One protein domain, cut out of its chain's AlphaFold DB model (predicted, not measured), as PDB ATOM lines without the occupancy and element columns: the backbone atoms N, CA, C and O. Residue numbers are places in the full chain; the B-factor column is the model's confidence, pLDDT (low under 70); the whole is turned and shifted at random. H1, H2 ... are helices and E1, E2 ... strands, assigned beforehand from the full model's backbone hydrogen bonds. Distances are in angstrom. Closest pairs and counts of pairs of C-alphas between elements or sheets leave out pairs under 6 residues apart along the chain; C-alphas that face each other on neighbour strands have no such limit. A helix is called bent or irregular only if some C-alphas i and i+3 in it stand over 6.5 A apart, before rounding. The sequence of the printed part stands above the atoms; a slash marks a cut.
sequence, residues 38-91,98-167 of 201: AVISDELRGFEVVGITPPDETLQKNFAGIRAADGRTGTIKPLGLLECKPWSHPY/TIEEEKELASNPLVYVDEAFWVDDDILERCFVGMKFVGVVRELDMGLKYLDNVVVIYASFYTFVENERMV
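Overview. This is residues 38 to 91 and 98 to 167 of the 201 residues of an uncharacterized protein of Pseudogymnoascus sp. VKM F-3775 (UniProt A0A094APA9). One strongly twisted five-stranded sheet folds back on itself, so that the leaf E3 and E2 faces the leaf E4 and E5, with the long bent strand E1 as hinge. H3 covers part of E2, H1 grazes the sheet, H4 lies off it, and residues 98 to 110, with H2, stick out. The 124 printed residues hold, in chain order, E1 H1 E2 H2 E3 H3 E4 E5 H4, class mixed; the sheet, E3 E2 E1 E4 E5, is antiparallel. The whole is loose, radius of gyration of the C-alphas 18.2 A, and elongated, 58 by 34 by 23 A.

Arrangement. E1, residues 39 to 53, bends by 100 degrees at residue 50. Its antiparallel neighbours are E2, residues 79 to 86, with N 50 and O 83 2.8 A apart, and E4, residues 132 to 140, with N 45 and O 135 at 2.9 A. Edge strand E3, residues 115 to 120, is antiparallel to E2, with N 84 and O 115 at 2.8 A. E4 and edge strand E5, residues 145 to 154, form a hairpin, with N 136 and O 149 at 2.8 A. In this folded sheet, one sheet bent back into two leaves, the closest C-alphas of E3 and E5, Phe 117 and Tyr 146, are 6.5 A apart. H3, residues 121 to 124, is over E2 at a height over the sheet of 7.7 A. H1, residues 57 to 65, only grazes the sheet, with residues 59 to 63. H2, residues 99 to 107, and H4, residues 162 to 166, are not on it. Every O i to N i+4 pair is within hydrogen-bond range in H1 and H2; H4 has 0 of 1, but 2 of 2 O i to N i+3 pairs, and H3 is too short for an i+4 pair.

Along the chain. E1 begins at C-alpha 39 (29.176, 7.107, 3.963) and measures 26.5 A; E4 measures 24.0 A, E5 22.0 A and E2 21.6 A. H4 ends at C-alpha 166 (-2.980, 12.678, -15.133).

Size, cuts and confidence. The C-alphas farthest apart, Gly 71 and Ile 99, are 58.8 A apart. Residues 92 to 97 are not printed, and C-alphas 91 and 98 are 20.2 A apart across this cut. The link H1 to E2 is long, 13 residues; pLDDT is under 70 at residues 69 to 71 and 73 to 74.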
ATOM      1  N   ALA A  38      32.454   6.183   7.421       85.12
ATOM      2  CA  ALA A  38      32.151   7.163   6.388       85.12
ATOM      3  C   ALA A  38      31.103   6.600   5.417       85.12
ATOM      4  O   ALA A  38      31.177   5.441   5.011       85.12
ATOM      5  N   VAL A  39      30.139   7.436   5.023       90.12
ATOM      6  CA  VAL A  39      29.176   7.107   3.963       90.12
ATOM      7  C   VAL A  39      29.859   7.336   2.615       90.12
ATOM      8  O   VAL A  39      30.282   8.457   2.331       90.12
ATOM      9  N   ILE A  40      29.980   6.284   1.802       92.31
ATOM     10  CA  ILE A  40      30.591   6.354   0.467       92.31
ATOM     11  C   ILE A  40      29.560   6.737  -0.596       92.31
ATOM     12  O   ILE A  40      29.860   7.530  -1.486       92.31
ATOM     13  N   SER A  41      28.359   6.167  -0.519       90.25
ATOM     14  CA  SER A  41      27.297   6.388  -1.500       90.25
ATOM     15  C   SER A  41      25.949   6.593  -0.820       90.25
ATOM     16  O   SER A  41      25.700   6.098   0.283       90.25
ATOM     17  N   ASP A  42      25.093   7.361  -1.488       92.50
ATOM     18  CA  ASP A  42      23.718   7.644  -1.094       92.50
ATOM     19  C   ASP A  42      22.860   7.579  -2.363       92.50
ATOM     20  O   ASP A  42      23.082   8.337  -3.311       92.50
ATOM     21  N   GLU A  43      21.932   6.623  -2.407       90.31
ATOM     22  CA  GLU A  43      21.096   6.369  -3.576       90.31
ATOM     23  C   GLU A  43      19.631   6.160  -3.188       90.31
ATOM     24  O   GLU A  43      19.294   5.338  -2.330       90.31
ATOM     25  N   LEU A  44      18.730   6.852  -3.891       90.25
ATOM     26  CA  LEU A  44      17.293   6.613  -3.795       90.25
ATOM     27  C   LEU A  44      16.912   5.413  -4.669       90.25
ATOM     28  O   LEU A  44      16.951   5.493  -5.898       90.25
ATOM     29  N   ARG A  45      16.512   4.306  -4.040       90.38
ATOM     30  CA  ARG A  45      16.193   3.047  -4.723       90.38
ATOM     31  C   ARG A  45      14.834   2.503  -4.298       90.38
ATOM     32  O   ARG A  45      14.361   2.735  -3.185       90.38
ATOM     33  N   GLY A  46      14.182   1.804  -5.222       92.06
ATOM     34  CA  GLY A  46      12.928   1.111  -4.961       92.06
ATOM     35  C   GLY A  46      13.147  -0.384  -4.760       92.06
ATOM     36  O   GLY A  46      14.016  -0.996  -5.387       92.06
ATOM     37  N   PHE A  47      12.346  -0.968  -3.877       94.19
ATOM     38  CA  PHE A  47      12.455  -2.355  -3.449       94.19
ATOM     39  C   PHE A  47      11.079  -3.000  -3.346       94.19
ATOM     40  O   PHE A  47      10.095  -2.344  -3.002       94.19
ATOM     41  N   GLU A  48      11.020  -4.300  -3.607       94.81
ATOM     42  CA  GLU A  48       9.884  -5.156  -3.284       94.81
ATOM     43  C   GLU A  48      10.347  -6.252  -2.323       94.81
ATOM     44  O   GLU A  48      11.321  -6.955  -2.588       94.81
ATOM     45  N   VAL A  49       9.641  -6.404  -1.207       95.81
ATOM     46  CA  VAL A  49       9.941  -7.410  -0.188       95.81
ATOM     47  C   VAL A  49       9.599  -8.798  -0.724       95.81
ATOM     48  O   VAL A  49       8.454  -9.063  -1.091       95.81
ATOM     49  N   VAL A  50      10.577  -9.696  -0.736       95.75
ATOM     50  CA  VAL A  50      10.434 -11.087  -1.194       95.75
ATOM     51  C   VAL A  50      10.389 -12.050  -0.013       95.75
ATOM     52  O   VAL A  50       9.629 -13.018  -0.041       95.75
ATOM     53  N   GLY A  51      11.147 -11.753   1.041       94.88
ATOM     54  CA  GLY A  51      11.285 -12.608   2.210       94.88
ATOM     55  C   GLY A  51      11.458 -11.798   3.488       94.88
ATOM     56  O   GLY A  51      11.955 -10.672   3.482       94.88
ATOM     57  N   ILE A  52      10.997 -12.371   4.594       96.00
ATOM     58  CA  ILE A  52      11.137 -11.799   5.932       96.00
ATOM     59  C   ILE A  52      11.602 -12.927   6.841       96.00
ATOM     60  O   ILE A  52      10.896 -13.925   6.992       96.00
ATOM     61  N   THR A  53      12.770 -12.751   7.452       94.94
ATOM     62  CA  THR A  53      13.315 -13.697   8.424       94.94
ATOM     63  C   THR A  53      13.394 -13.007   9.786       94.94
ATOM     64  O   THR A  53      14.266 -12.154   9.984       94.94
ATOM     65  N   PRO A  54      12.485 -13.328  10.726       91.88
ATOM     66  CA  PRO A  54      12.527 -12.768  12.072       91.88
ATOM     67  C   PRO A  54      13.754 -13.276  12.855       91.88
ATOM     68  O   PRO A  54      14.307 -14.330  12.520       91.88
ATOM     69  N   PRO A  55      14.190 -12.555  13.905       90.88
ATOM     70  CA  PRO A  55      15.305 -12.973  14.746       90.88
ATOM     71  C   PRO A  55      15.000 -14.284  15.482       90.88
ATOM     72  O   PRO A  55      13.964 -14.411  16.135       90.88
ATOM     73  N   ASP A  56      15.938 -15.233  15.438       90.25
ATOM     74  CA  ASP A  56      15.848 -16.494  16.185       90.25
ATOM     75  C   ASP A  56      15.852 -16.269  17.711       90.25
ATOM     76  O   ASP A  56      16.409 -15.290  18.212       90.25
ATOM     77  N   GLU A  57      15.293 -17.206  18.485       89.12
ATOM     78  CA  GLU A  57      15.226 -17.116  19.951       89.12
ATOM     79  C   GLU A  57      16.609 -16.959  20.599       89.12
ATOM     80  O   GLU A  57      16.752 -16.321  21.648       89.12
ATOM     81  N   THR A  58      17.641 -17.568  20.009       89.00
ATOM     82  CA  THR A  58      19.022 -17.438  20.491       89.00
ATOM     83  C   THR A  58      19.547 -16.020  20.284       89.00
ATOM     84  O   THR A  58      20.096 -15.422  21.211       89.00
ATOM     85  N   LEU A  59      19.297 -15.450  19.105       87.25
ATOM     86  CA  LEU A  59      19.671 -14.089  18.747       87.25
ATOM     87  C   LEU A  59      18.936 -13.071  19.628       87.25
ATOM     88  O   LEU A  59      19.565 -12.165  20.173       87.25
ATOM     89  N   GLN A  60      17.638 -13.275  19.869       87.44
ATOM     90  CA  GLN A  60      16.846 -12.446  20.780       87.44
ATOM     91  C   GLN A  60      17.428 -12.429  22.199       87.44
ATOM     92  O   GLN A  60      17.577 -11.364  22.798       87.44
ATOM     93  N   LYS A  61      17.815 -13.595  22.737       87.62
ATOM     94  CA  LYS A  61      18.461 -13.692  24.061       87.62
ATOM     95  C   LYS A  61      19.820 -12.995  24.088       87.62
ATOM     96  O   LYS A  61      20.141 -12.352  25.088       87.62
ATOM     97  N   ASN A  62      20.591 -13.091  23.007       88.31
ATOM     98  CA  ASN A  62      21.886 -12.426  22.896       88.31
ATOM     99  C   ASN A  62      21.728 -10.903  22.918       88.31
ATOM    100  O   ASN A  62      22.359 -10.257  23.749       88.31
ATOM    101  N   PHE A  63      20.833 -10.339  22.097       86.31
ATOM    102  CA  PHE A  63      20.527  -8.902  22.116       86.31
ATOM    103  C   PHE A  63      19.985  -8.449  23.474       86.31
ATOM    104  O   PHE A  63      20.436  -7.438  24.014       86.31
ATOM    105  N   ALA A  64      19.088  -9.235  24.078       85.06
ATOM    106  CA  ALA A  64      18.564  -8.949  25.405       85.06
ATOM    107  C   ALA A  64      19.666  -8.931  26.472       85.06
ATOM    108  O   ALA A  64      19.563  -8.147  27.402       85.06
ATOM    109  N   GLY A  65      20.716  -9.749  26.347       82.62
ATOM    110  CA  GLY A  65      21.835  -9.809  27.291       82.62
ATOM    111  C   GLY A  65      22.813  -8.631  27.215       82.62
ATOM    112  O   GLY A  65      23.586  -8.425  28.158       82.62
ATOM    113  N   ILE A  66      22.786  -7.839  26.138       84.00
ATOM    114  CA  ILE A  66      23.699  -6.704  25.958       84.00
ATOM    115  C   ILE A  66      23.283  -5.559  26.884       84.00
ATOM    116  O   ILE A  66      22.124  -5.142  26.945       84.00
ATOM    117  N   ARG A  67      24.258  -5.045  27.640       76.44
ATOM    118  CA  ARG A  67      24.082  -3.861  28.484       76.44
ATOM    119  C   ARG A  67      24.347  -2.617  27.650       76.44
ATOM    120  O   ARG A  67      25.426  -2.487  27.080       76.44
ATOM    121  N   ALA A  68      23.379  -1.711  27.612       71.31
ATOM    122  CA  ALA A  68      23.576  -0.398  27.023       71.31
ATOM    123  C   ALA A  68      24.507   0.464  27.898       71.31
ATOM    124  O   ALA A  68      24.824   0.117  29.039       71.31
ATOM    125  N   ALA A  69      24.937   1.611  27.364       66.06
ATOM    126  CA  ALA A  69      25.830   2.551  28.048       66.06
ATOM    127  C   ALA A  69      25.278   3.067  29.397       66.06
ATOM    128  O   ALA A  69      26.043   3.453  30.276       66.06
ATOM    129  N   ASP A  70      23.957   3.026  29.594       66.00
ATOM    130  CA  ASP A  70      23.270   3.387  30.841       66.00
ATOM    131  C   ASP A  70      23.217   2.241  31.875       66.00
ATOM    132  O   ASP A  70      22.621   2.385  32.945       66.00
ATOM    133  N   GLY A  71      23.823   1.090  31.565       67.12
ATOM    134  CA  GLY A  71      23.830  -0.107  32.403       67.12
ATOM    135  C   GLY A  71      22.512  -0.885  32.396       67.12
ATOM    136  O   GLY A  71      22.416  -1.901  33.089       67.12
ATOM    137  N   ARG A  72      21.507  -0.446  31.623       70.50
ATOM    138  CA  ARG A  72      20.242  -1.165  31.469       70.50
ATOM    139  C   ARG A  72      20.371  -2.237  30.393       70.50
ATOM    140  O   ARG A  72      21.036  -2.073  29.371       70.50
ATOM    141  N   THR A  73      19.741  -3.364  30.671       68.38
ATOM    142  CA  THR A  73      19.697  -4.550  29.817       68.38
ATOM    143  C   THR A  73      18.374  -4.546  29.047       68.38
ATOM    144  O   THR A  73      17.356  -4.131  29.602       68.38
ATOM    145  N   GLY A  74      18.382  -4.979  27.783       67.44
ATOM    146  CA  GLY A  74      17.180  -5.011  26.932       67.44
ATOM    147  C   GLY A  74      16.816  -3.687  26.250       67.44
ATOM    148  O   GLY A  74      15.705  -3.543  25.750       67.44
ATOM    149  N   THR A  75      17.723  -2.708  26.227       78.88
ATOM    150  CA  THR A  75      17.500  -1.429  25.526       78.88
ATOM    151  C   THR A  75      17.709  -1.551  24.010       78.88
ATOM    152  O   THR A  75      17.182  -0.740  23.255       78.88
ATOM    153  N   ILE A  76      18.489  -2.541  23.562       84.88
ATOM    154  CA  ILE A  76      18.775  -2.794  22.145       84.88
ATOM    155  C   ILE A  76      17.759  -3.809  21.628       84.88
ATOM    156  O   ILE A  76      17.616  -4.891  22.203       84.88
ATOM    157  N   LYS A  77      17.048  -3.451  20.559       88.00
ATOM    158  CA  LYS A  77      16.070  -4.335  19.926       88.00
ATOM    159  C   LYS A  77      16.772  -5.420  19.102       88.00
ATOM    160  O   LYS A  77      17.832  -5.152  18.535       88.00
ATOM    161  N   PRO A  78      16.204  -6.633  19.033       91.31
ATOM    162  CA  PRO A  78      16.721  -7.663  18.151       91.31
ATOM    163  C   PRO A  78      16.487  -7.288  16.683       91.31
ATOM    164  O   PRO A  78      15.474  -6.681  16.333       91.31
ATOM    165  N   LEU A  79      17.442  -7.676  15.838       92.69
ATOM    166  CA  LEU A  79      17.428  -7.432  14.397       92.69
ATOM    167  C   LEU A  79      17.099  -8.720  13.644       92.69
ATOM    168  O   LEU A  79      17.667  -9.768  13.947       92.69
ATOM    169  N   GLY A  80      16.236  -8.626  12.639       93.69
ATOM    170  CA  GLY A  80      16.024  -9.681  11.648       93.69
ATOM    171  C   GLY A  80      16.464  -9.249  10.249       93.69
ATOM    172  O   GLY A  80      17.085  -8.199  10.069       93.69
ATOM    173  N   LEU A  81      16.134 -10.071   9.253       94.56
ATOM    174  CA  LEU A  81      16.501  -9.859   7.853       94.56
ATOM    175  C   LEU A  81      15.263  -9.579   6.999       94.56
ATOM    176  O   LEU A  81      14.293 -10.341   7.011       94.56
ATOM    177  N   LEU A  82      15.337  -8.504   6.222       95.31
ATOM    178  CA  LEU A  82      14.368  -8.141   5.198       95.31
ATOM    179  C   LEU A  82      14.987  -8.378   3.819       95.31
ATOM    180  O   LEU A  82      15.882  -7.637   3.417       95.31
ATOM    181  N   GLU A  83      14.522  -9.400   3.105       95.50
ATOM    182  CA  GLU A  83      15.000  -9.740   1.763       95.50
ATOM    183  C   GLU A  83      14.185  -8.979   0.717       95.50
ATOM    184  O   GLU A  83      12.960  -9.119   0.625       95.50
ATOM    185  N   CYS A  84      14.874  -8.179  -0.085       95.00
ATOM    186  CA  CYS A  84      14.289  -7.253  -1.036       95.00
ATOM    187  C   CYS A  84      14.856  -7.493  -2.432       95.00
ATOM    188  O   CYS A  84      16.070  -7.528  -2.616       95.00
ATOM    189  N   LYS A  85      13.980  -7.558  -3.433       94.06
ATOM    190  CA  LYS A  85      14.387  -7.452  -4.836       94.06
ATOM    191  C   LYS A  85      14.295  -6.000  -5.302       94.06
ATOM    192  O   LYS A  85      13.421  -5.265  -4.824       94.06
ATOM    193  N   PRO A  86      15.131  -5.572  -6.255       92.81
ATOM    194  CA  PRO A  86      15.016  -4.252  -6.850       92.81
ATOM    195  C   PRO A  86      13.662  -4.067  -7.528       92.81
ATOM    196  O   PRO A  86      13.184  -4.930  -8.268       92.81
ATOM    197  N   TRP A  87      13.054  -2.911  -7.304       90.81
ATOM    198  CA  TRP A  87      11.805  -2.526  -7.938       90.81
ATOM    199  C   TRP A  87      11.895  -1.077  -8.404       90.81
ATOM    200  O   TRP A  87      12.087  -0.170  -7.602       90.81
ATOM    201  N   SER A  88      11.745  -0.841  -9.706       84.81
ATOM    202  CA  SER A  88      11.676   0.518 -10.242       84.81
ATOM    203  C   SER A  88      10.220   0.956 -10.352       84.81
ATOM    204  O   SER A  88       9.368   0.225 -10.868       84.81
ATOM    205  N   HIS A  89       9.933   2.154  -9.847       80.50
ATOM    206  CA  HIS A  89       8.608   2.737  -9.965       80.50
ATOM    207  C   HIS A  89       8.346   3.102 -11.440       80.50
ATOM    208  O   HIS A  89       9.166   3.800 -12.030       80.50
ATOM    209  N   PRO A  90       7.201   2.735 -12.048       76.12
ATOM    210  CA  PRO A  90       6.924   3.043 -13.460       76.12
ATOM    211  C   PRO A  90       6.933   4.546 -13.790       76.12
ATOM    212  O   PRO A  90       7.264   4.949 -14.897       76.12
ATOM    213  N   TYR A  91       6.573   5.374 -12.809       71.44
ATOM    214  CA  TYR A  91       6.638   6.843 -12.846       71.44
ATOM    215  C   TYR A  91       7.974   7.433 -12.341       71.44
ATOM    216  O   TYR A  91       8.033   8.608 -11.988       71.44
ATOM    217  N   THR A  98      22.645  13.470 -20.714       87.06
ATOM    218  CA  THR A  98      23.213  13.799 -22.020       87.06
ATOM    219  C   THR A  98      23.222  12.564 -22.928       87.06
ATOM    220  O   THR A  98      23.239  11.426 -22.465       87.06
ATOM    221  N   ILE A  99      23.281  12.771 -24.248       85.75
ATOM    222  CA  ILE A  99      23.329  11.679 -25.245       85.75
ATOM    223  C   ILE A  99      24.495  10.705 -24.973       85.75
ATOM    224  O   ILE A  99      24.401   9.509 -25.255       85.75
ATOM    225  N   GLU A 100      25.615  11.216 -24.455       85.75
ATOM    226  CA  GLU A 100      26.789  10.413 -24.104       85.75
ATOM    227  C   GLU A 100      26.496   9.511 -22.899       85.75
ATOM    228  O   GLU A 100      26.695   8.300 -22.988       85.75
ATOM    229  N   GLU A 101      25.923  10.068 -21.830       83.75
ATOM    230  CA  GLU A 101      25.517   9.328 -20.628       83.75
ATOM    231  C   GLU A 101      24.413   8.301 -20.920       83.75
ATOM    232  O   GLU A 101      24.466   7.176 -20.422       83.75
ATOM    233  N   GLU A 102      23.441   8.628 -21.780       83.56
ATOM    234  CA  GLU A 102      22.423   7.670 -22.236       83.56
ATOM    235  C   GLU A 102      23.060   6.473 -22.947       83.56
ATOM    236  O   GLU A 102      22.667   5.321 -22.738       83.56
ATOM    237  N   LYS A 103      24.066   6.728 -23.789       83.56
ATOM    238  CA  LYS A 103      24.777   5.681 -24.524       83.56
ATOM    239  C   LYS A 103      25.649   4.831 -23.601       83.56
ATOM    240  O   LYS A 103      25.744   3.619 -23.811       83.56
ATOM    241  N   GLU A 104      26.275   5.436 -22.596       82.62
ATOM    242  CA  GLU A 104      27.026   4.719 -21.564       82.62
ATOM    243  C   GLU A 104      26.108   3.830 -20.724       82.62
ATOM    244  O   GLU A 104      26.389   2.641 -20.578       82.62
ATOM    245  N   LEU A 105      24.964   4.352 -20.277       80.00
ATOM    246  CA  LEU A 105      23.969   3.587 -19.526       80.00
ATOM    247  C   LEU A 105      23.366   2.451 -20.361       80.00
ATOM    248  O   LEU A 105      23.165   1.346 -19.861       80.00
ATOM    249  N   ALA A 106      23.116   2.682 -21.652       80.00
ATOM    250  CA  ALA A 106      22.665   1.634 -22.565       80.00
ATOM    251  C   ALA A 106      23.731   0.547 -22.783       80.00
ATOM    252  O   ALA A 106      23.394  -0.616 -23.005       80.00
ATOM    253  N   SER A 107      25.015   0.918 -22.721       82.06
ATOM    254  CA  SER A 107      26.138  -0.016 -22.852       82.06
ATOM    255  C   SER A 107      26.415  -0.783 -21.557       82.06
ATOM    256  O   SER A 107      26.868  -1.926 -21.615       82.06
ATOM    257  N   ASN A 108      26.138  -0.175 -20.400       77.94
ATOM    258  CA  ASN A 108      26.313  -0.766 -19.081       77.94
ATOM    259  C   ASN A 108      25.084  -0.480 -18.199       77.94
ATOM    260  O   ASN A 108      25.099   0.462 -17.401       77.94
ATOM    261  N   PRO A 109      24.003  -1.264 -18.351       74.19
ATOM    262  CA  PRO A 109      22.789  -1.038 -17.587       74.19
ATOM    263  C   PRO A 109      23.050  -1.258 -16.096       74.19
ATOM    264  O   PRO A 109      23.701  -2.225 -15.698       74.19
ATOM    265  N   LEU A 110      22.485  -0.384 -15.263       71.56
ATOM    266  CA  LEU A 110      22.449  -0.566 -13.815       71.56
ATOM    267  C   LEU A 110      21.601  -1.798 -13.482       71.56
ATOM    268  O   LEU A 110      20.370  -1.751 -13.478       71.56
ATOM    269  N   VAL A 111      22.273  -2.919 -13.221       74.62
ATOM    270  CA  VAL A 111      21.641  -4.144 -12.733       74.62
ATOM    271  C   VAL A 111      21.772  -4.162 -11.222       74.62
ATOM    272  O   VAL A 111      22.821  -4.494 -10.672       74.62
ATOM    273  N   TYR A 112      20.689  -3.797 -10.548       79.12
ATOM    274  CA  TYR A 112      20.581  -4.036  -9.119       79.12
ATOM    275  C   TYR A 112      20.333  -5.527  -8.873       79.12
ATOM    276  O   TYR A 112      19.620  -6.186  -9.632       79.12
ATOM    277  N   VAL A 113      20.942  -6.049  -7.814       85.44
ATOM    278  CA  VAL A 113      20.749  -7.421  -7.334       85.44
ATOM    279  C   VAL A 113      19.828  -7.430  -6.121       85.44
ATOM    280  O   VAL A 113      19.574  -6.384  -5.523       85.44
ATOM    281  N   ASP A 114      19.328  -8.609  -5.766       91.06
ATOM    282  CA  ASP A 114      18.581  -8.802  -4.526       91.06
ATOM    283  C   ASP A 114      19.476  -8.474  -3.320       91.06
ATOM    284  O   ASP A 114      20.647  -8.860  -3.264       91.06
ATOM    285  N   GLU A 115      18.926  -7.733  -2.362       91.19
ATOM    286  CA  GLU A 115      19.630  -7.222  -1.186       91.19
ATOM    287  C   GLU A 115      18.867  -7.595   0.090       91.19
ATOM    288  O   GLU A 115      17.637  -7.655   0.108       91.19
ATOM    289  N   ALA A 116      19.603  -7.835   1.176       92.94
ATOM    290  CA  ALA A 116      19.033  -8.101   2.491       92.94
ATOM    291  C   ALA A 116      19.398  -6.973   3.458       92.94
ATOM    292  O   ALA A 116      20.570  -6.615   3.584       92.94
ATOM    293  N   PHE A 117      18.404  -6.439   4.163       94.12
ATOM    294  CA  PHE A 117      18.588  -5.367   5.139       94.12
ATOM    295  C   PHE A 117      18.353  -5.868   6.559       94.12
ATOM    296  O   PHE A 117      17.438  -6.656   6.806       94.12
ATOM    297  N   TRP A 118      19.155  -5.378   7.504       94.19
ATOM    298  CA  TRP A 118      18.919  -5.592   8.930       94.19
ATOM    299  C   TRP A 118      17.884  -4.595   9.425       94.19
ATOM    300  O   TRP A 118      18.045  -3.387   9.252       94.19
ATOM    301  N   VAL A 119      16.816  -5.104  10.026       93.69
ATOM    302  CA  VAL A 119      15.680  -4.291  10.460       93.69
ATOM    303  C   VAL A 119      15.237  -4.752  11.844       93.69
ATOM    304  O   VAL A 119      15.268  -5.947  12.141       93.69
ATOM    305  N   ASP A 120      14.838  -3.800  12.689       92.56
ATOM    306  CA  ASP A 120      14.290  -4.091  14.015       92.56
ATOM    307  C   ASP A 120      13.060  -5.006  13.912       92.56
ATOM    308  O   ASP A 120      12.203  -4.835  13.040       92.56
ATOM    309  N   ASP A 121      12.947  -5.944  14.849       91.69
ATOM    310  CA  ASP A 121      11.855  -6.922  14.910       91.69
ATOM    311  C   ASP A 121      10.455  -6.275  14.868       91.69
ATOM    312  O   ASP A 121       9.591  -6.689  14.099       91.69
ATOM    313  N   ASP A 122      10.247  -5.161  15.578       91.38
ATOM    314  CA  ASP A 122       8.954  -4.462  15.615       91.38
ATOM    315  C   ASP A 122       8.588  -3.738  14.308       91.38
ATOM    316  O   ASP A 122       7.419  -3.401  14.075       91.38
ATOM    317  N   ILE A 123       9.579  -3.471  13.455       92.12
ATOM    318  CA  ILE A 123       9.366  -2.979  12.093       92.12
ATOM    319  C   ILE A 123       9.097  -4.169  11.167       92.12
ATOM    320  O   ILE A 123       8.170  -4.101  10.360       92.12
ATOM    321  N   LEU A 124       9.841  -5.272  11.313       92.94
ATOM    322  CA  LEU A 124       9.634  -6.497  10.533       92.94
ATOM    323  C   LEU A 124       8.231  -7.080  10.715       92.94
ATOM    324  O   LEU A 124       7.630  -7.498   9.729       92.94
ATOM    325  N   GLU A 125       7.667  -7.024  11.923       92.94
ATOM    326  CA  GLU A 125       6.278  -7.425  12.206       92.94
ATOM    327  C   GLU A 125       5.236  -6.664  11.366       92.94
ATOM    328  O   GLU A 125       4.114  -7.137  11.169       92.94
ATOM    329  N   ARG A 126       5.582  -5.467  10.878       92.56
ATOM    330  CA  ARG A 126       4.708  -4.619  10.050       92.56
ATOM    331  C   ARG A 126       4.946  -4.825   8.557       92.56
ATOM    332  O   ARG A 126       4.114  -4.403   7.751       92.56
ATOM    333  N   CYS A 127       6.063  -5.442   8.191       93.31
ATOM    334  CA  CYS A 127       6.395  -5.771   6.817       93.31
ATOM    335  C   CYS A 127       5.610  -7.005   6.357       93.31
ATOM    336  O   CYS A 127       5.264  -7.891   7.134       93.31
ATOM    337  N   PHE A 128       5.346  -7.085   5.055       94.38
ATOM    338  CA  PHE A 128       4.732  -8.259   4.440       94.38
ATOM    339  C   PHE A 128       5.311  -8.499   3.048       94.38
ATOM    340  O   PHE A 128       5.751  -7.572   2.367       94.38
ATOM    341  N   VAL A 129       5.297  -9.757   2.611       95.25
ATOM    342  CA  VAL A 129       5.805 -10.146   1.290       95.25
ATOM    343  C   VAL A 129       4.985  -9.481   0.179       95.25
ATOM    344  O   VAL A 129       3.754  -9.415   0.231       95.25
ATOM    345  N   GLY A 130       5.683  -8.970  -0.831       93.00
ATOM    346  CA  GLY A 130       5.141  -8.192  -1.940       93.00
ATOM    347  C   GLY A 130       5.003  -6.699  -1.644       93.00
ATOM    348  O   GLY A 130       4.730  -5.939  -2.572       93.00
ATOM    349  N   MET A 131       5.189  -6.252  -0.393       94.06
ATOM    350  CA  MET A 131       5.240  -4.825  -0.063       94.06
ATOM    351  C   MET A 131       6.319  -4.143  -0.903       94.06
ATOM    352  O   MET A 131       7.436  -4.647  -0.989       94.06
ATOM    353  N   LYS A 132       5.996  -2.996  -1.507       93.94
ATOM    354  CA  LYS A 132       6.969  -2.219  -2.284       93.94
ATOM    355  C   LYS A 132       7.245  -0.910  -1.578       93.94
ATOM    356  O   LYS A 132       6.344  -0.346  -0.971       93.94
ATOM    357  N   PHE A 133       8.462  -0.409  -1.641       93.25
ATOM    358  CA  PHE A 133       8.797   0.877  -1.046       93.25
ATOM    359  C   PHE A 133       9.936   1.537  -1.809       93.25
ATOM    360  O   PHE A 133      10.693   0.873  -2.510       93.25
ATOM    361  N   VAL A 134      10.042   2.855  -1.682       92.19
ATOM    362  CA  VAL A 134      11.189   3.622  -2.170       92.19
ATOM    363  C   VAL A 134      11.875   4.231  -0.964       92.19
ATOM    364  O   VAL A 134      11.230   4.880  -0.137       92.19
ATOM    365  N   GLY A 135      13.177   4.002  -0.861       92.12
ATOM    366  CA  GLY A 135      13.985   4.454   0.254       92.12
ATOM    367  C   GLY A 135      15.389   4.850  -0.170       92.12
ATOM    368  O   GLY A 135      15.852   4.531  -1.262       92.12
ATOM    369  N   VAL A 136      16.046   5.584   0.713       92.69
ATOM    370  CA  VAL A 136      17.442   5.975   0.592       92.69
ATOM    371  C   VAL A 136      18.299   4.855   1.160       92.69
ATOM    372  O   VAL A 136      18.179   4.521   2.343       92.69
ATOM    373  N   VAL A 137      19.154   4.280   0.317       93.00
ATOM    374  CA  VAL A 137      20.171   3.320   0.736       93.00
ATOM    375  C   VAL A 137      21.512   4.019   0.775       93.00
ATOM    376  O   VAL A 137      21.915   4.648  -0.202       93.00
ATOM    377  N   ARG A 138      22.207   3.866   1.896       93.50
ATOM    378  CA  ARG A 138      23.573   4.344   2.058       93.50
ATOM    379  C   ARG A 138      24.531   3.184   2.195       93.50
ATOM    380  O   ARG A 138      24.208   2.189   2.843       93.50
ATOM    381  N   GLU A 139      25.708   3.338   1.610       92.31
ATOM    382  CA  GLU A 139      26.811   2.392   1.747       92.31
ATOM    383  C   GLU A 139      27.899   2.977   2.641       92.31
ATOM    384  O   GLU A 139      28.326   4.119   2.459       92.31
ATOM    385  N   LEU A 140      28.337   2.190   3.620       89.62
ATOM    386  CA  LEU A 140      29.445   2.521   4.507       89.62
ATOM    387  C   LEU A 140      30.774   2.013   3.937       89.62
ATOM    388  O   LEU A 140      30.804   1.032   3.198       89.62
ATOM    389  N   ASP A 141      31.877   2.635   4.353       85.31
ATOM    390  CA  ASP A 141      33.267   2.272   4.012       85.31
ATOM    391  C   ASP A 141      33.628   0.779   4.132       85.31
ATOM    392  O   ASP A 141      34.448   0.265   3.375       85.31
ATOM    393  N   MET A 142      32.967   0.066   5.034       83.38
ATOM    394  CA  MET A 142      33.092  -1.375   5.266       83.38
ATOM    395  C   MET A 142      32.179  -2.261   4.399       83.38
ATOM    396  O   MET A 142      31.973  -3.435   4.716       83.38
ATOM    397  N   GLY A 143      31.588  -1.706   3.339       84.19
ATOM    398  CA  GLY A 143      30.703  -2.423   2.415       84.19
ATOM    399  C   GLY A 143      29.344  -2.801   3.015       84.19
ATOM    400  O   GLY A 143      28.647  -3.658   2.476       84.19
ATOM    401  N   LEU A 144      28.962  -2.196   4.146       88.69
ATOM    402  CA  LEU A 144      27.642  -2.389   4.745       88.69
ATOM    403  C   LEU A 144      26.659  -1.386   4.140       88.69
ATOM    404  O   LEU A 144      26.854  -0.176   4.252       88.69
ATOM    405  N   LYS A 145      25.576  -1.894   3.550       91.62
ATOM    406  CA  LYS A 145      24.463  -1.077   3.067       91.62
ATOM    407  C   LYS A 145      23.348  -1.039   4.103       91.62
ATOM    408  O   LYS A 145      22.972  -2.079   4.641       91.62
ATOM    409  N   TYR A 146      22.799   0.141   4.366       91.56
ATOM    410  CA  TYR A 146      21.685   0.309   5.296       91.56
ATOM    411  C   TYR A 146      20.604   1.231   4.729       91.56
ATOM    412  O   TYR A 146      20.864   2.092   3.887       91.56
ATOM    413  N   LEU A 147      19.375   1.032   5.207       92.75
ATOM    414  CA  LEU A 147      18.233   1.884   4.885       92.75
ATOM    415  C   LEU A 147      18.250   3.110   5.801       92.75
ATOM    416  O   LEU A 147      18.054   2.980   7.007       92.75
ATOM    417  N   ASP A 148      18.481   4.292   5.233       92.25
ATOM    418  CA  ASP A 148      18.488   5.552   5.987       92.25
ATOM    419  C   ASP A 148      17.074   6.112   6.157       92.25
ATOM    420  O   ASP A 148      16.663   6.494   7.251       92.25
ATOM    421  N   ASN A 149      16.303   6.147   5.067       90.94
ATOM    422  CA  ASN A 149      14.962   6.717   5.063       90.94
ATOM    423  C   ASN A 149      14.049   5.977   4.082       90.94
ATOM    424  O   ASN A 149      14.476   5.619   2.989       90.94
ATOM    425  N   VAL A 150      12.782   5.788   4.444       91.44
ATOM    426  CA  VAL A 150      11.740   5.272   3.551       91.44
ATOM    427  C   VAL A 150      10.815   6.426   3.175       91.44
ATOM    428  O   VAL A 150      10.094   6.960   4.013       91.44
ATOM    429  N   VAL A 151      10.837   6.807   1.899       90.62
ATOM    430  CA  VAL A 151      10.111   7.972   1.373       90.62
ATOM    431  C   VAL A 151       8.646   7.637   1.110       90.62
ATOM    432  O   VAL A 151       7.758   8.441   1.390       90.62
ATOM    433  N   VAL A 152       8.377   6.451   0.560       90.06
ATOM    434  CA  VAL A 152       7.021   6.012   0.215       90.06
ATOM    435  C   VAL A 152       6.904   4.493   0.290       90.06
ATOM    436  O   VAL A 152       7.843   3.773  -0.047       90.06
ATOM    437  N   ILE A 153       5.738   4.012   0.727       92.38
ATOM    438  CA  ILE A 153       5.400   2.591   0.851       92.38
ATOM    439  C   ILE A 153       4.132   2.321   0.041       92.38
ATOM    440  O   ILE A 153       3.168   3.084   0.091       92.38
ATOM    441  N   TYR A 154       4.130   1.206  -0.676       91.75
ATOM    442  CA  TYR A 154       3.063   0.729  -1.536       91.75
ATOM    443  C   TYR A 154       2.599  -0.666  -1.105       91.75
ATOM    444  O   TYR A 154       3.376  -1.507  -0.642       91.75
ATOM    445  N   ALA A 155       1.310  -0.932  -1.310       90.44
ATOM    446  CA  ALA A 155       0.723  -2.243  -1.066       90.44
ATOM    447  C   ALA A 155       1.225  -3.300  -2.069       90.44
ATOM    448  O   ALA A 155       1.712  -2.983  -3.158       90.44
ATOM    449  N   SER A 156       1.032  -4.579  -1.744       89.75
ATOM    450  CA  SER A 156       1.491  -5.691  -2.588       89.75
ATOM    451  C   SER A 156       0.861  -5.712  -3.975       89.75
ATOM    452  O   SER A 156       1.539  -5.962  -4.970       89.75
ATOM    453  N   PHE A 157      -0.416  -5.351  -4.058       87.31
ATOM    454  CA  PHE A 157      -1.157  -5.246  -5.312       87.31
ATOM    455  C   PHE A 157      -0.969  -3.898  -6.023       87.31
ATOM    456  O   PHE A 157      -1.605  -3.676  -7.054       87.31
ATOM    457  N   TYR A 158      -0.130  -2.992  -5.495       84.00
ATOM    458  CA  TYR A 158       0.110  -1.709  -6.149       84.00
ATOM    459  C   TYR A 158       0.597  -1.944  -7.574       84.00
ATOM    460  O   TYR A 158       1.616  -2.608  -7.801       84.00
ATOM    461  N   THR A 159      -0.190  -1.406  -8.498       81.50
ATOM    462  CA  THR A 159       0.008  -1.444  -9.936       81.50
ATOM    463  C   THR A 159      -0.247  -0.033 -10.415       81.50
ATOM    464  O   THR A 159      -1.330   0.499 -10.185       81.50
ATOM    465  N   PHE A 160       0.750   0.557 -11.059       78.00
ATOM    466  CA  PHE A 160       0.612   1.882 -11.633       78.00
ATOM    467  C   PHE A 160      -0.415   1.849 -12.767       78.00
ATOM    468  O   PHE A 160      -0.248   1.103 -13.738       78.00
ATOM    469  N   VAL A 161      -1.476   2.643 -12.652       83.56
ATOM    470  CA  VAL A 161      -2.441   2.838 -13.740       83.56
ATOM    471  C   VAL A 161      -2.043   4.078 -14.535       83.56
ATOM    472  O   VAL A 161      -1.732   5.106 -13.950       83.56
ATOM    473  N   GLU A 162      -2.127   4.034 -15.867       79.94
ATOM    474  CA  GLU A 162      -1.753   5.170 -16.731       79.94
ATOM    475  C   GLU A 162      -2.508   6.468 -16.382       79.94
ATOM    476  O   GLU A 162      -1.977   7.569 -16.504       79.94
ATOM    477  N   ASN A 163      -3.730   6.345 -15.858       83.25
ATOM    478  CA  ASN A 163      -4.524   7.472 -15.372       83.25
ATOM    479  C   ASN A 163      -3.860   8.218 -14.200       83.25
ATOM    480  O   ASN A 163      -4.113   9.409 -14.032       83.25
ATOM    481  N   GLU A 164      -3.000   7.565 -13.411       79.50
ATOM    482  CA  GLU A 164      -2.217   8.219 -12.355       79.50
ATOM    483  C   GLU A 164      -1.243   9.262 -12.931       79.50
ATOM    484  O   GLU A 164      -0.923  10.230 -12.247       79.50
ATOM    485  N   ARG A 165      -0.857   9.168 -14.217       74.81
ATOM    486  CA  ARG A 165      -0.065  10.213 -14.902       74.81
ATOM    487  C   ARG A 165      -0.812  11.530 -15.056       74.81
ATOM    488  O   ARG A 165      -0.191  12.570 -15.242       74.81
ATOM    489  N   MET A 166      -2.142  11.489 -15.007       80.62
ATOM    490  CA  MET A 166      -2.980  12.678 -15.133       80.62
ATOM    491  C   MET A 166      -3.194  13.379 -13.786       80.62
ATOM    492  O   MET A 166      -3.851  14.423 -13.733       80.62
ATOM    493  N   VAL A 167      -2.642  12.845 -12.690       75.81
ATOM    494  CA  VAL A 167      -2.664  13.512 -11.387       75.81
ATOM    495  C   VAL A 167      -1.861  14.809 -11.503       75.81
ATOM    496  O   VAL A 167      -0.679  14.798 -11.832       75.81
TER     497      VAL A 167